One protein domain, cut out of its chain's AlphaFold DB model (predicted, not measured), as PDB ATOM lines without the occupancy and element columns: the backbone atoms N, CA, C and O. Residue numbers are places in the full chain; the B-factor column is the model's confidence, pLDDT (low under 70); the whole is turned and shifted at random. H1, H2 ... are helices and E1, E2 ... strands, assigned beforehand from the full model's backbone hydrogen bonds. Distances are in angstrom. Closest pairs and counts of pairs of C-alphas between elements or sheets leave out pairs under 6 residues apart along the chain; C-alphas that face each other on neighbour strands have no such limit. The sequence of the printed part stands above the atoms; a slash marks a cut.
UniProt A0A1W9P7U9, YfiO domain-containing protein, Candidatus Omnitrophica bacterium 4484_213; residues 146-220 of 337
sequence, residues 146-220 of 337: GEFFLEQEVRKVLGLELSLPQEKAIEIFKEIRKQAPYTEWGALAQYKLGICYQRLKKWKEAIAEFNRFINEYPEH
ATOM      1  N   GLY A 146     229.155 232.534 313.244       97.12
ATOM      2  CA  GLY A 146     230.486 232.035 313.582       97.12
ATOM      3  C   GLY A 146     231.415 233.154 314.049       97.12
ATOM      4  O   GLY A 146     232.063 233.016 315.085       97.12
ATOM      5  N   GLU A 147     231.422 234.295 313.357       95.88
ATOM      6  CA  GLU A 147     232.173 235.494 313.746       95.88
ATOM      7  C   GLU A 147     231.716 236.041 315.102       95.88
ATOM      8  O   GLU A 147     232.551 236.287 315.972       95.88
ATOM      9  N   PHE A 148     230.403 236.110 315.343       95.75
ATOM     10  CA  PHE A 148     229.854 236.504 316.643       95.75
ATOM     11  C   PHE A 148     230.348 235.614 317.800       95.75
ATOM     12  O   PHE A 148     230.566 236.094 318.915       95.75
ATOM     13  N   PHE A 149     230.510 234.308 317.574       95.44
ATOM     14  CA  PHE A 149     231.072 233.400 318.579       95.44
ATOM     15  C   PHE A 149     232.593 233.491 318.680       95.44
ATOM     16  O   PHE A 149     233.132 233.382 319.782       95.44
ATOM     17  N   LEU A 150     233.275 233.715 317.557       93.25
ATOM     18  CA  LEU A 150     234.718 233.896 317.511       93.25
ATOM     19  C   LEU A 150     235.138 235.124 318.317       93.25
ATOM     20  O   LEU A 150     236.087 235.023 319.091       93.25
ATOM     21  N   GLU A 151     234.445 236.252 318.143       92.00
ATOM     22  CA  GLU A 151     234.739 237.542 318.777       92.00
ATOM     23  C   GLU A 151     234.618 237.522 320.299       92.00
ATOM     24  O   GLU A 151     235.341 238.258 320.970       92.00
ATOM     25  N   GLN A 152     233.763 236.658 320.850       89.81
ATOM     26  CA  GLN A 152     233.592 236.537 322.294       89.81
ATOM     27  C   GLN A 152     234.893 236.126 322.980       89.81
ATOM     28  O   GLN A 152     235.609 235.231 322.533       89.81
ATOM     29  N   GLU A 153     235.182 236.760 324.110       80.62
ATOM     30  CA  GLU A 153     236.364 236.432 324.898       80.62
ATOM     31  C   GLU A 153     236.234 235.060 325.558       80.62
ATOM     32  O   GLU A 153     235.157 234.638 325.998       80.62
ATOM     33  N   VAL A 154     237.368 234.371 325.660       77.75
ATOM     34  CA  VAL A 154     237.466 233.138 326.430       77.75
ATOM     35  C   VAL A 154     237.292 233.486 327.906       77.75
ATOM     36  O   VAL A 154     238.073 234.247 328.481       77.75
ATOM     37  N   ARG A 155     236.255 232.938 328.540       80.06
ATOM     38  CA  ARG A 155     235.972 233.226 329.950       80.06
ATOM     39  C   ARG A 155     236.771 232.285 330.833       80.06
ATOM     40  O   ARG A 155     236.693 231.070 330.684       80.06
ATOM     41  N   LYS A 156     237.489 232.842 331.806       79.81
ATOM     42  CA  LYS A 156     238.140 232.058 332.858       79.81
ATOM     43  C   LYS A 156     237.229 232.001 334.075       79.81
ATOM     44  O   LYS A 156     236.897 233.034 334.647       79.81
ATOM     45  N   VAL A 157     236.821 230.799 334.465       80.50
ATOM     46  CA  VAL A 157     235.983 230.557 335.645       80.50
ATOM     47  C   VAL A 157     236.718 229.565 336.536       80.50
ATOM     48  O   VAL A 157     237.039 228.469 336.095       80.50
ATOM     49  N   LEU A 158     237.013 229.950 337.783       82.88
ATOM     50  CA  LEU A 158     237.737 229.107 338.752       82.88
ATOM     51  C   LEU A 158     239.088 228.566 338.232       82.88
ATOM     52  O   LEU A 158     239.454 227.427 338.500       82.88
ATOM     53  N   GLY A 159     239.825 229.360 337.448       78.56
ATOM     54  CA  GLY A 159     241.093 228.934 336.835       78.56
ATOM     55  C   GLY A 159     240.941 228.004 335.623       78.56
ATOM     56  O   GLY A 159     241.932 227.727 334.954       78.56
ATOM     57  N   LEU A 160     239.717 227.579 335.295       79.50
ATOM     58  CA  LEU A 160     239.400 226.828 334.084       79.50
ATOM     59  C   LEU A 160     239.067 227.793 332.948       79.50
ATOM     60  O   LEU A 160     238.274 228.723 333.096       79.50
ATOM     61  N   GLU A 161     239.685 227.561 331.799       75.69
ATOM     62  CA  GLU A 161     239.479 228.343 330.591       75.69
ATOM     63  C   GLU A 161     238.305 227.747 329.792       75.69
ATOM     64  O   GLU A 161     238.433 226.711 329.142       75.69
ATOM     65  N   LEU A 162     237.125 228.372 329.886       77.44
ATOM     66  CA  LEU A 162     235.914 227.943 329.183       77.44
ATOM     67  C   LEU A 162     235.907 228.528 327.769       77.44
ATOM     68  O   LEU A 162     235.522 229.679 327.554       77.44
ATOM     69  N   SER A 163     236.293 227.700 326.801       79.69
ATOM     70  CA  SER A 163     236.368 228.036 325.371       79.69
ATOM     71  C   SER A 163     235.105 227.670 324.576       79.69
ATOM     72  O   SER A 163     235.137 227.565 323.352       79.69
ATOM     73  N   LEU A 164     233.962 227.531 325.259       82.50
ATOM     74  CA  LEU A 164     232.674 227.187 324.640       82.50
ATOM     75  C   LEU A 164     232.295 228.084 323.441       82.50
ATOM     76  O   LEU A 164     231.764 227.552 322.467       82.50
ATOM     77  N   PRO A 165     232.519 229.417 323.455       89.12
ATOM     78  CA  PRO A 165     232.252 230.243 322.278       89.12
ATOM     79  C   PRO A 165     233.127 229.853 321.080       89.12
ATOM     80  O   PRO A 165     232.617 229.669 319.980       89.12
ATOM     81  N   GLN A 166     234.427 229.643 321.289       89.31
ATOM     82  CA  GLN A 166     235.365 229.276 320.228       89.31
ATOM     83  C   GLN A 166     235.077 227.878 319.678       89.31
ATOM     84  O   GLN A 166     235.169 227.670 318.474       89.31
ATOM     85  N   GLU A 167     234.683 226.931 320.530       92.06
ATOM     86  CA  GLU A 167     234.256 225.600 320.089       92.06
ATOM     87  C   GLU A 167     233.013 225.671 319.194       92.06
ATOM     88  O   GLU A 167     232.976 225.017 318.152       92.06
ATOM     89  N   LYS A 168     232.039 226.530 319.531       95.25
ATOM     90  CA  LYS A 168     230.878 226.791 318.666       95.25
ATOM     91  C   LYS A 168     231.284 227.426 317.341       95.25
ATOM     92  O   LYS A 168     230.787 227.006 316.306       95.25
ATOM     93  N   ALA A 169     232.192 228.403 317.355       96.94
ATOM     94  CA  ALA A 169     232.701 229.009 316.123       96.94
ATOM     95  C   ALA A 169     233.381 227.962 315.222       96.94
ATOM     96  O   ALA A 169     233.122 227.917 314.023       96.94
ATOM     97  N   ILE A 170     234.185 227.067 315.806       96.94
ATOM     98  CA  ILE A 170     234.828 225.952 315.095       96.94
ATOM     99  C   ILE A 170     233.794 225.013 314.469       96.94
ATOM    100  O   ILE A 170     233.969 224.621 313.317       96.94
ATOM    101  N   GLU A 171     232.747 224.632 315.208       97.12
ATOM    102  CA  GLU A 171     231.650 223.805 314.682       97.12
ATOM    103  C   GLU A 171     231.002 224.477 313.468       97.12
ATOM    104  O   GLU A 171     230.907 223.869 312.405       97.12
ATOM    105  N   ILE A 172     230.642 225.753 313.609       97.88
ATOM    106  CA  ILE A 172     229.974 226.531 312.564       97.88
ATOM    107  C   ILE A 172     230.831 226.612 311.300       97.88
ATOM    108  O   ILE A 172     230.382 226.227 310.225       97.88
ATOM    109  N   PHE A 173     232.090 227.043 311.415       97.69
ATOM    110  CA  PHE A 173     232.961 227.181 310.245       97.69
ATOM    111  C   PHE A 173     233.270 225.839 309.568       97.69
ATOM    112  O   PHE A 173     233.424 225.784 308.347       97.69
ATOM    113  N   LYS A 174     233.323 224.735 310.328       97.25
ATOM    114  CA  LYS A 174     233.466 223.390 309.751       97.25
ATOM    115  C   LYS A 174     232.242 222.967 308.948       97.25
ATOM    116  O   LYS A 174     232.418 222.354 307.894       97.25
ATOM    117  N   GLU A 175     231.041 223.272 309.431       96.88
ATOM    118  CA  GLU A 175     229.804 222.960 308.711       96.88
ATOM    119  C   GLU A 175     229.669 223.800 307.437       96.88
ATOM    120  O   GLU A 175     229.436 223.219 306.379       96.88
ATOM    121  N   ILE A 176     229.957 225.108 307.481       95.25
ATOM    122  CA  ILE A 176     229.947 225.968 306.281       95.25
ATOM    123  C   ILE A 176     230.880 225.408 305.208       95.25
ATOM    124  O   ILE A 176     230.481 225.247 304.057       95.25
ATOM    125  N   ARG A 177     232.113 225.039 305.578       92.88
ATOM    126  CA  ARG A 177     233.066 224.427 304.641       92.88
ATOM    127  C   ARG A 177     232.525 223.143 304.018       92.88
ATOM    128  O   ARG A 177     232.774 222.877 302.851       92.88
ATOM    129  N   LYS A 178     231.839 222.310 304.799       93.75
ATOM    130  CA  LYS A 178     231.284 221.042 304.314       93.75
ATOM    131  C   LYS A 178     230.116 221.270 303.351       93.75
ATOM    132  O   LYS A 178     229.981 220.523 302.388       93.75
ATOM    133  N   GLN A 179     229.278 222.261 303.635       92.06
ATOM    134  CA  GLN A 179     228.052 222.538 302.888       92.06
ATOM    135  C   GLN A 179     228.297 223.385 301.636       92.06
ATOM    136  O   GLN A 179     227.702 223.124 300.597       92.06
ATOM    137  N   ALA A 180     229.184 224.375 301.728       89.25
ATOM    138  CA  ALA A 180     229.418 225.375 300.694       89.25
ATOM    139  C   ALA A 180     230.918 225.544 300.345       89.25
ATOM    140  O   ALA A 180     231.408 226.677 300.310       89.25
ATOM    141  N   PRO A 181     231.669 224.457 300.051       88.88
ATOM    142  CA  PRO A 181     233.126 224.491 299.863       88.88
ATOM    143  C   PRO A 181     233.606 225.309 298.663       88.88
ATOM    144  O   PRO A 181     234.783 225.610 298.590       88.88
ATOM    145  N   TYR A 182     232.747 225.650 297.704       85.12
ATOM    146  CA  TYR A 182     233.137 226.405 296.501       85.12
ATOM    147  C   TYR A 182     232.597 227.840 296.495       85.12
ATOM    148  O   TYR A 182     232.651 228.514 295.473       85.12
ATOM    149  N   THR A 183     232.051 228.291 297.624       87.12
ATOM    150  CA  THR A 183     231.539 229.656 297.797       87.12
ATOM    151  C   THR A 183     232.582 230.544 298.468       87.12
ATOM    152  O   THR A 183     233.468 230.047 299.172       87.12
ATOM    153  N   GLU A 184     232.422 231.865 298.347       88.25
ATOM    154  CA  GLU A 184     233.281 232.821 299.062       88.25
ATOM    155  C   GLU A 184     233.225 232.601 300.582       88.25
ATOM    156  O   GLU A 184     234.229 232.716 301.287       88.25
ATOM    157  N   TRP A 185     232.053 232.207 301.089       91.06
ATOM    158  CA  TRP A 185     231.819 231.900 302.497       91.06
ATOM    159  C   TRP A 185     232.517 230.618 302.947       91.06
ATOM    160  O   TRP A 185     232.998 230.564 304.076       91.06
ATOM    161  N   GLY A 186     232.633 229.612 302.076       91.62
ATOM    162  CA  GLY A 186     233.427 228.406 302.331       91.62
ATOM    163  C   GLY A 186     234.910 228.728 302.506       91.62
ATOM    164  O   GLY A 186     235.527 228.309 303.490       91.62
ATOM    165  N   ALA A 187     235.452 229.554 301.607       90.62
ATOM    166  CA  ALA A 187     236.824 230.050 301.680       90.62
ATOM    167  C   ALA A 187     237.052 230.871 302.965       90.62
ATOM    168  O   ALA A 187     237.984 230.613 303.734       90.62
ATOM    169  N   LEU A 188     236.159 231.824 303.252       91.88
ATOM    170  CA  LEU A 188     236.228 232.648 304.458       91.88
ATOM    171  C   LEU A 188     236.124 231.800 305.732       91.88
ATOM    172  O   LEU A 188     236.912 231.991 306.657       91.88
ATOM    173  N   ALA A 189     235.206 230.833 305.782       94.44
ATOM    174  CA  ALA A 189     235.050 229.924 306.913       94.44
ATOM    175  C   ALA A 189     236.323 229.106 307.160       94.44
ATOM    176  O   ALA A 189     236.759 228.976 308.305       94.44
ATOM    177  N   GLN A 190     236.970 228.616 306.099       94.25
ATOM    178  CA  GLN A 190     238.243 227.904 306.187       94.25
ATOM    179  C   GLN A 190     239.354 228.786 306.787       94.25
ATOM    180  O   GLN A 190     240.076 228.348 307.687       94.25
ATOM    181  N   TYR A 191     239.458 230.048 306.362       94.44
ATOM    182  CA  TYR A 191     240.387 231.013 306.960       94.44
ATOM    183  C   TYR A 191     240.057 231.292 308.440       94.44
ATOM    184  O   TYR A 191     240.928 231.217 309.312       94.44
ATOM    185  N   LYS A 192     238.784 231.554 308.761       95.25
ATOM    186  CA  LYS A 192     238.320 231.843 310.131       95.25
ATOM    187  C   LYS A 192     238.482 230.651 311.072       95.25
ATOM    188  O   LYS A 192     238.731 230.850 312.262       95.25
ATOM    189  N   LEU A 193     238.415 229.422 310.564       95.56
ATOM    190  CA  LEU A 193     238.716 228.212 311.325       95.56
ATOM    191  C   LEU A 193     240.176 228.207 311.814       95.56
ATOM    192  O   LEU A 193     240.430 227.897 312.980       95.56
ATOM    193  N   GLY A 194     241.121 228.643 310.973       95.69
ATOM    194  CA  GLY A 194     242.514 228.871 311.371       95.69
ATOM    195  C   GLY A 194     242.637 229.900 312.502       95.69
ATOM    196  O   GLY A 194     243.284 229.629 313.517       95.69
ATOM    197  N   ILE A 195     241.927 231.030 312.390       95.19
ATOM    198  CA  ILE A 195     241.879 232.075 313.432       95.19
ATOM    199  C   ILE A 195     241.314 231.524 314.755       95.19
ATOM    200  O   ILE A 195     241.839 231.826 315.830       95.19
ATOM    201  N   CYS A 196     240.273 230.681 314.705       94.81
ATOM    202  CA  CYS A 196     239.729 230.025 315.900       94.81
ATOM    203  C   CYS A 196     240.798 229.184 316.607       94.81
ATOM    204  O   CYS A 196     240.975 229.286 317.822       94.81
ATOM    205  N   TYR A 197     241.541 228.372 315.850       95.31
ATOM    206  CA  TYR A 197     242.607 227.541 316.405       95.31
ATOM    207  C   TYR A 197     243.766 228.368 316.974       95.31
ATOM    208  O   TYR A 197     244.285 228.011 318.034       95.31
ATOM    209  N   GLN A 198     244.121 229.503 316.361       93.88
ATOM    210  CA  GLN A 198     245.104 230.433 316.933       93.88
ATOM    211  C   GLN A 198     244.645 230.998 318.280       93.88
ATOM    212  O   GLN A 198     245.428 231.011 319.227       93.88
ATOM    213  N   ARG A 199     243.373 231.408 318.410       91.25
ATOM    214  CA  ARG A 199     242.832 231.895 319.696       91.25
ATOM    215  C   ARG A 199     242.896 230.832 320.792       91.25
ATOM    216  O   ARG A 199     243.141 231.159 321.947       91.25
ATOM    217  N   LEU A 200     242.738 229.561 320.422       90.88
ATOM    218  CA  LEU A 200     242.903 228.417 321.323       90.88
ATOM    219  C   LEU A 200     244.365 227.992 321.527       90.88
ATOM    220  O   LEU A 200     244.610 226.980 322.182       90.88
ATOM    221  N   LYS A 201     245.335 228.715 320.949       91.56
ATOM    222  CA  LYS A 201     246.771 228.382 320.949       91.56
ATOM    223  C   LYS A 201     247.077 226.989 320.382       91.56
ATOM    224  O   LYS A 201     248.122 226.396 320.655       91.56
ATOM    225  N   LYS A 202     246.170 226.461 319.560       93.25
ATOM    226  CA  LYS A 202     246.309 225.204 318.818       93.25
ATOM    227  C   LYS A 202     247.058 225.483 317.518       93.25
ATOM    228  O   LYS A 202     246.498 225.475 316.427       93.25
ATOM    229  N   TRP A 203     248.339 225.830 317.658       94.31
ATOM    230  CA  TRP A 203     249.152 226.384 316.570       94.31
ATOM    231  C   TRP A 203     249.302 225.437 315.378       94.31
ATOM    232  O   TRP A 203     249.311 225.886 314.236       94.31
ATOM    233  N   LYS A 204     249.409 224.124 315.623       94.50
ATOM    234  CA  LYS A 204     249.553 223.129 314.549       94.50
ATOM    235  C   LYS A 204     248.284 223.051 313.706       94.50
ATOM    236  O   LYS A 204     248.368 223.046 312.482       94.50
ATOM    237  N   GLU A 205     247.132 223.018 314.362       96.06
ATOM    238  CA  GLU A 205     245.816 223.004 313.735       96.06
ATOM    239  C   GLU A 205     245.566 224.306 312.974       96.06
ATOM    240  O   GLU A 205     245.166 224.261 311.817       96.06
ATOM    241  N   ALA A 206     245.909 225.457 313.560       96.81
ATOM    242  CA  ALA A 206     245.828 226.747 312.880       96.81
ATOM    243  C   ALA A 206     246.632 226.767 311.572       96.81
ATOM    244  O   ALA A 206     246.091 227.073 310.511       96.81
ATOM    245  N   ILE A 207     247.910 226.379 311.632       95.38
ATOM    246  CA  ILE A 207     248.789 226.310 310.457       95.38
ATOM    247  C   ILE A 207     248.219 225.351 309.405       95.38
ATOM    248  O   ILE A 207     248.278 225.651 308.213       95.38
ATOM    249  N   ALA A 208     247.668 224.206 309.815       96.38
ATOM    250  CA  ALA A 208     247.064 223.254 308.887       96.38
ATOM    251  C   ALA A 208     245.858 223.856 308.148       96.38
ATOM    252  O   ALA A 208     245.757 223.706 306.932       96.38
ATOM    253  N   GLU A 209     244.978 224.570 308.853       95.56
ATOM    254  CA  GLU A 209     243.794 225.179 308.240       95.56
ATOM    255  C   GLU A 209     244.147 226.382 307.342       95.56
ATOM    256  O   GLU A 209     243.537 226.540 306.286       95.56
ATOM    257  N   PHE A 210     245.167 227.183 307.672       95.00
ATOM    258  CA  PHE A 210     245.636 228.243 306.763       95.00
ATOM    259  C   PHE A 210     246.317 227.691 305.508       95.00
ATOM    260  O   PHE A 210     246.075 228.187 304.413       95.00
ATOM    261  N   ASN A 211     247.128 226.635 305.631       93.94
ATOM    262  CA  ASN A 211     247.698 225.977 304.451       93.94
ATOM    263  C   ASN A 211     246.602 225.373 303.573       93.94
ATOM    264  O   ASN A 211     246.665 225.466 302.351       93.94
ATOM    265  N   ARG A 212     245.574 224.778 304.188       92.62
ATOM    266  CA  ARG A 212     244.404 224.290 303.460       92.62
ATOM    267  C   ARG A 212     243.707 225.426 302.712       92.62
ATOM    268  O   ARG A 212     243.422 225.254 301.536       92.62
ATOM    269  N   PHE A 213     243.500 226.575 303.359       91.75
ATOM    270  CA  PHE A 213     242.941 227.763 302.711       91.75
ATOM    271  C   PHE A 213     243.740 228.155 301.456       91.75
ATOM    272  O   PHE A 213     243.170 228.268 300.378       91.75
ATOM    273  N   ILE A 214     245.063 228.285 301.582       89.81
ATOM    274  CA  ILE A 214     245.947 228.677 300.472       89.81
ATOM    275  C   ILE A 214     245.893 227.660 299.320       89.81
ATOM    276  O   ILE A 214     245.873 228.048 298.155       89.81
ATOM    277  N   ASN A 215     245.855 226.364 299.638       89.12
ATOM    278  CA  ASN A 215     245.884 225.298 298.636       89.12
ATOM    279  C   ASN A 215     244.534 225.085 297.938       89.12
ATOM    280  O   ASN A 215     244.505 224.808 296.743       89.12
ATOM    281  N   GLU A 216     243.427 225.151 298.681       87.69
ATOM    282  CA  GLU A 216     242.081 224.874 298.160       87.69
ATOM    283  C   GLU A 216     241.451 226.113 297.494       87.69
ATOM    284  O   GLU A 216     240.611 225.955 296.610       87.69
ATOM    285  N   TYR A 217     241.877 227.331 297.860       84.88
ATOM    286  CA  TYR A 217     241.263 228.592 297.415       84.88
ATOM    287  C   TYR A 217     242.266 229.609 296.822       84.88
ATOM    288  O   TYR A 217     242.253 230.779 297.216       84.88
ATOM    289  N   PRO A 218     243.121 229.224 295.853       77.25
ATOM    290  CA  PRO A 218     244.182 230.099 295.338       77.25
ATOM    291  C   PRO A 218     243.657 231.365 294.632       77.25
ATOM    292  O   PRO A 218     244.306 232.410 294.665       77.25
ATOM    293  N   GLU A 219     242.469 231.290 294.023       71.50
ATOM    294  CA  GLU A 219     241.854 232.379 293.248       71.50
ATOM    295  C   GLU A 219     240.991 233.328 294.102       71.50
ATOM    296  O   GLU A 219     240.631 234.415 293.650       71.50
ATOM    297  N   HIS A 220     240.677 232.973 295.357       65.25
ATOM    298  CA  HIS A 220     239.662 233.653 296.182       65.25
ATOM    299  C   HIS A 220     240.156 234.954 296.859       65.25
ATOM    300  O   HIS A 220     239.691 235.344 297.927       65.25
TER     301      HIS A 220
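Overview. This is residues 146 to 220 of the 337 residues of the protein "YfiO domain-containing protein" of Candidatus Omnitrophica bacterium 4484_213 (UniProt A0A1W9P7U9). Three long helices, H2, H3 and H4, fold back on one another in an up-and-down zigzag, with H3 between H2 and H4 and packed on both; the short helix H1 packs on H2. From one end of this helical body a small two-stranded hairpin, E1 and E2, reaches out and lengthens the whole. The printed part has 75 residues with four named helices and two named strands, in the order H1, E1, E2, H2, H3, H4, and its class is mostly helix; the one sheet has the order E1 - E2 and is antiparallel. It is compact, with a radius of gyration of the C-alphas of 12.8 A, and the C-alphas span 45 by 22 by 16 A along their three main axes.

Arrangement. H1, residues 146 to 151, touches H2, residues 164 to 179, and the closest C-alphas are those of Gly 146 and Ala 169, 4.5 A apart. The two run opposite ways at a shallow tilt of 30 degrees. H1 is close to but not clearly touching H3, residues 184 to 199; the closest C-alphas, those of Leu 150 and Cys 196, are 6.5 A apart. H1 and H3 run the same way at a shallow tilt of 33 degrees, only just short of steep. E1, residues 155 to 157, and E2, residues 160 to 162, form a hairpin of antiparallel neighbour strands with 143 degrees between their directions. The C-alphas of Lys 156 and Glu 161 face each other at 4.6 A. Across the pair, N 157 and O 160 are within hydrogen-bond range at 2.9 A, and so are N 162 and O 155 at 2.8 A. E1 is apart from H2 and H3, and E2 is apart from H1 and H3. H2 and H3 form a helical hairpin; they touch closest at the C-alphas of Arg 177 and Gly 186, 4.6 A, and run opposite ways at a shallow tilt of 28 degrees. H3 forms a second helical hairpin with H4, residues 203 to 216. These two touch closest at the C-alphas of Gly 194 and Ala 206, 4.2 A, and run opposite ways at a shallow tilt of 16 degrees. The helix packing is mostly aligned: the touching pairs H1 and H2, H2 and H3, and H3 and H4 are each at a shallow tilt. H4 is apart from H1, H2, E1 and E2. In H1, H2, H3 and H4 every O i to N i+4 pair is within hydrogen-bond range.

Along the chain. H1, from Gly 146 to Glu 151, begins at C-alpha 146 at (230.486, 232.035, 313.582). E1 runs from Arg 155 to Val 157 and E2 from Leu 160 to Leu 162, three residues each. H2, from Leu 164 to Gln 179, is 22.7 A long from first to last C-alpha and begins at C-alpha 164 at (232.674, 227.187, 324.640). H3, from Glu 184 to Arg 199, is 22.8 A long. H4, from Trp 203 to Glu 216, is 19.8 A long and ends at C-alpha 216 at (242.081, 224.874, 298.160).

Size, cuts and confidence. The two C-alphas farthest apart, 45.8 A, are those of Leu 158, in the link from E1 to E2, and Glu 219, after H4. The first and last printed C-alphas, those of Gly 146 and His 220, are 19.7 A apart. The printed part has no cut, and the five links between its named elements are tight. The mean pLDDT of the printed part is 90.2; E1 has a mean of 80 and E2 of 78, and residue 220 is the one printed residue under 70.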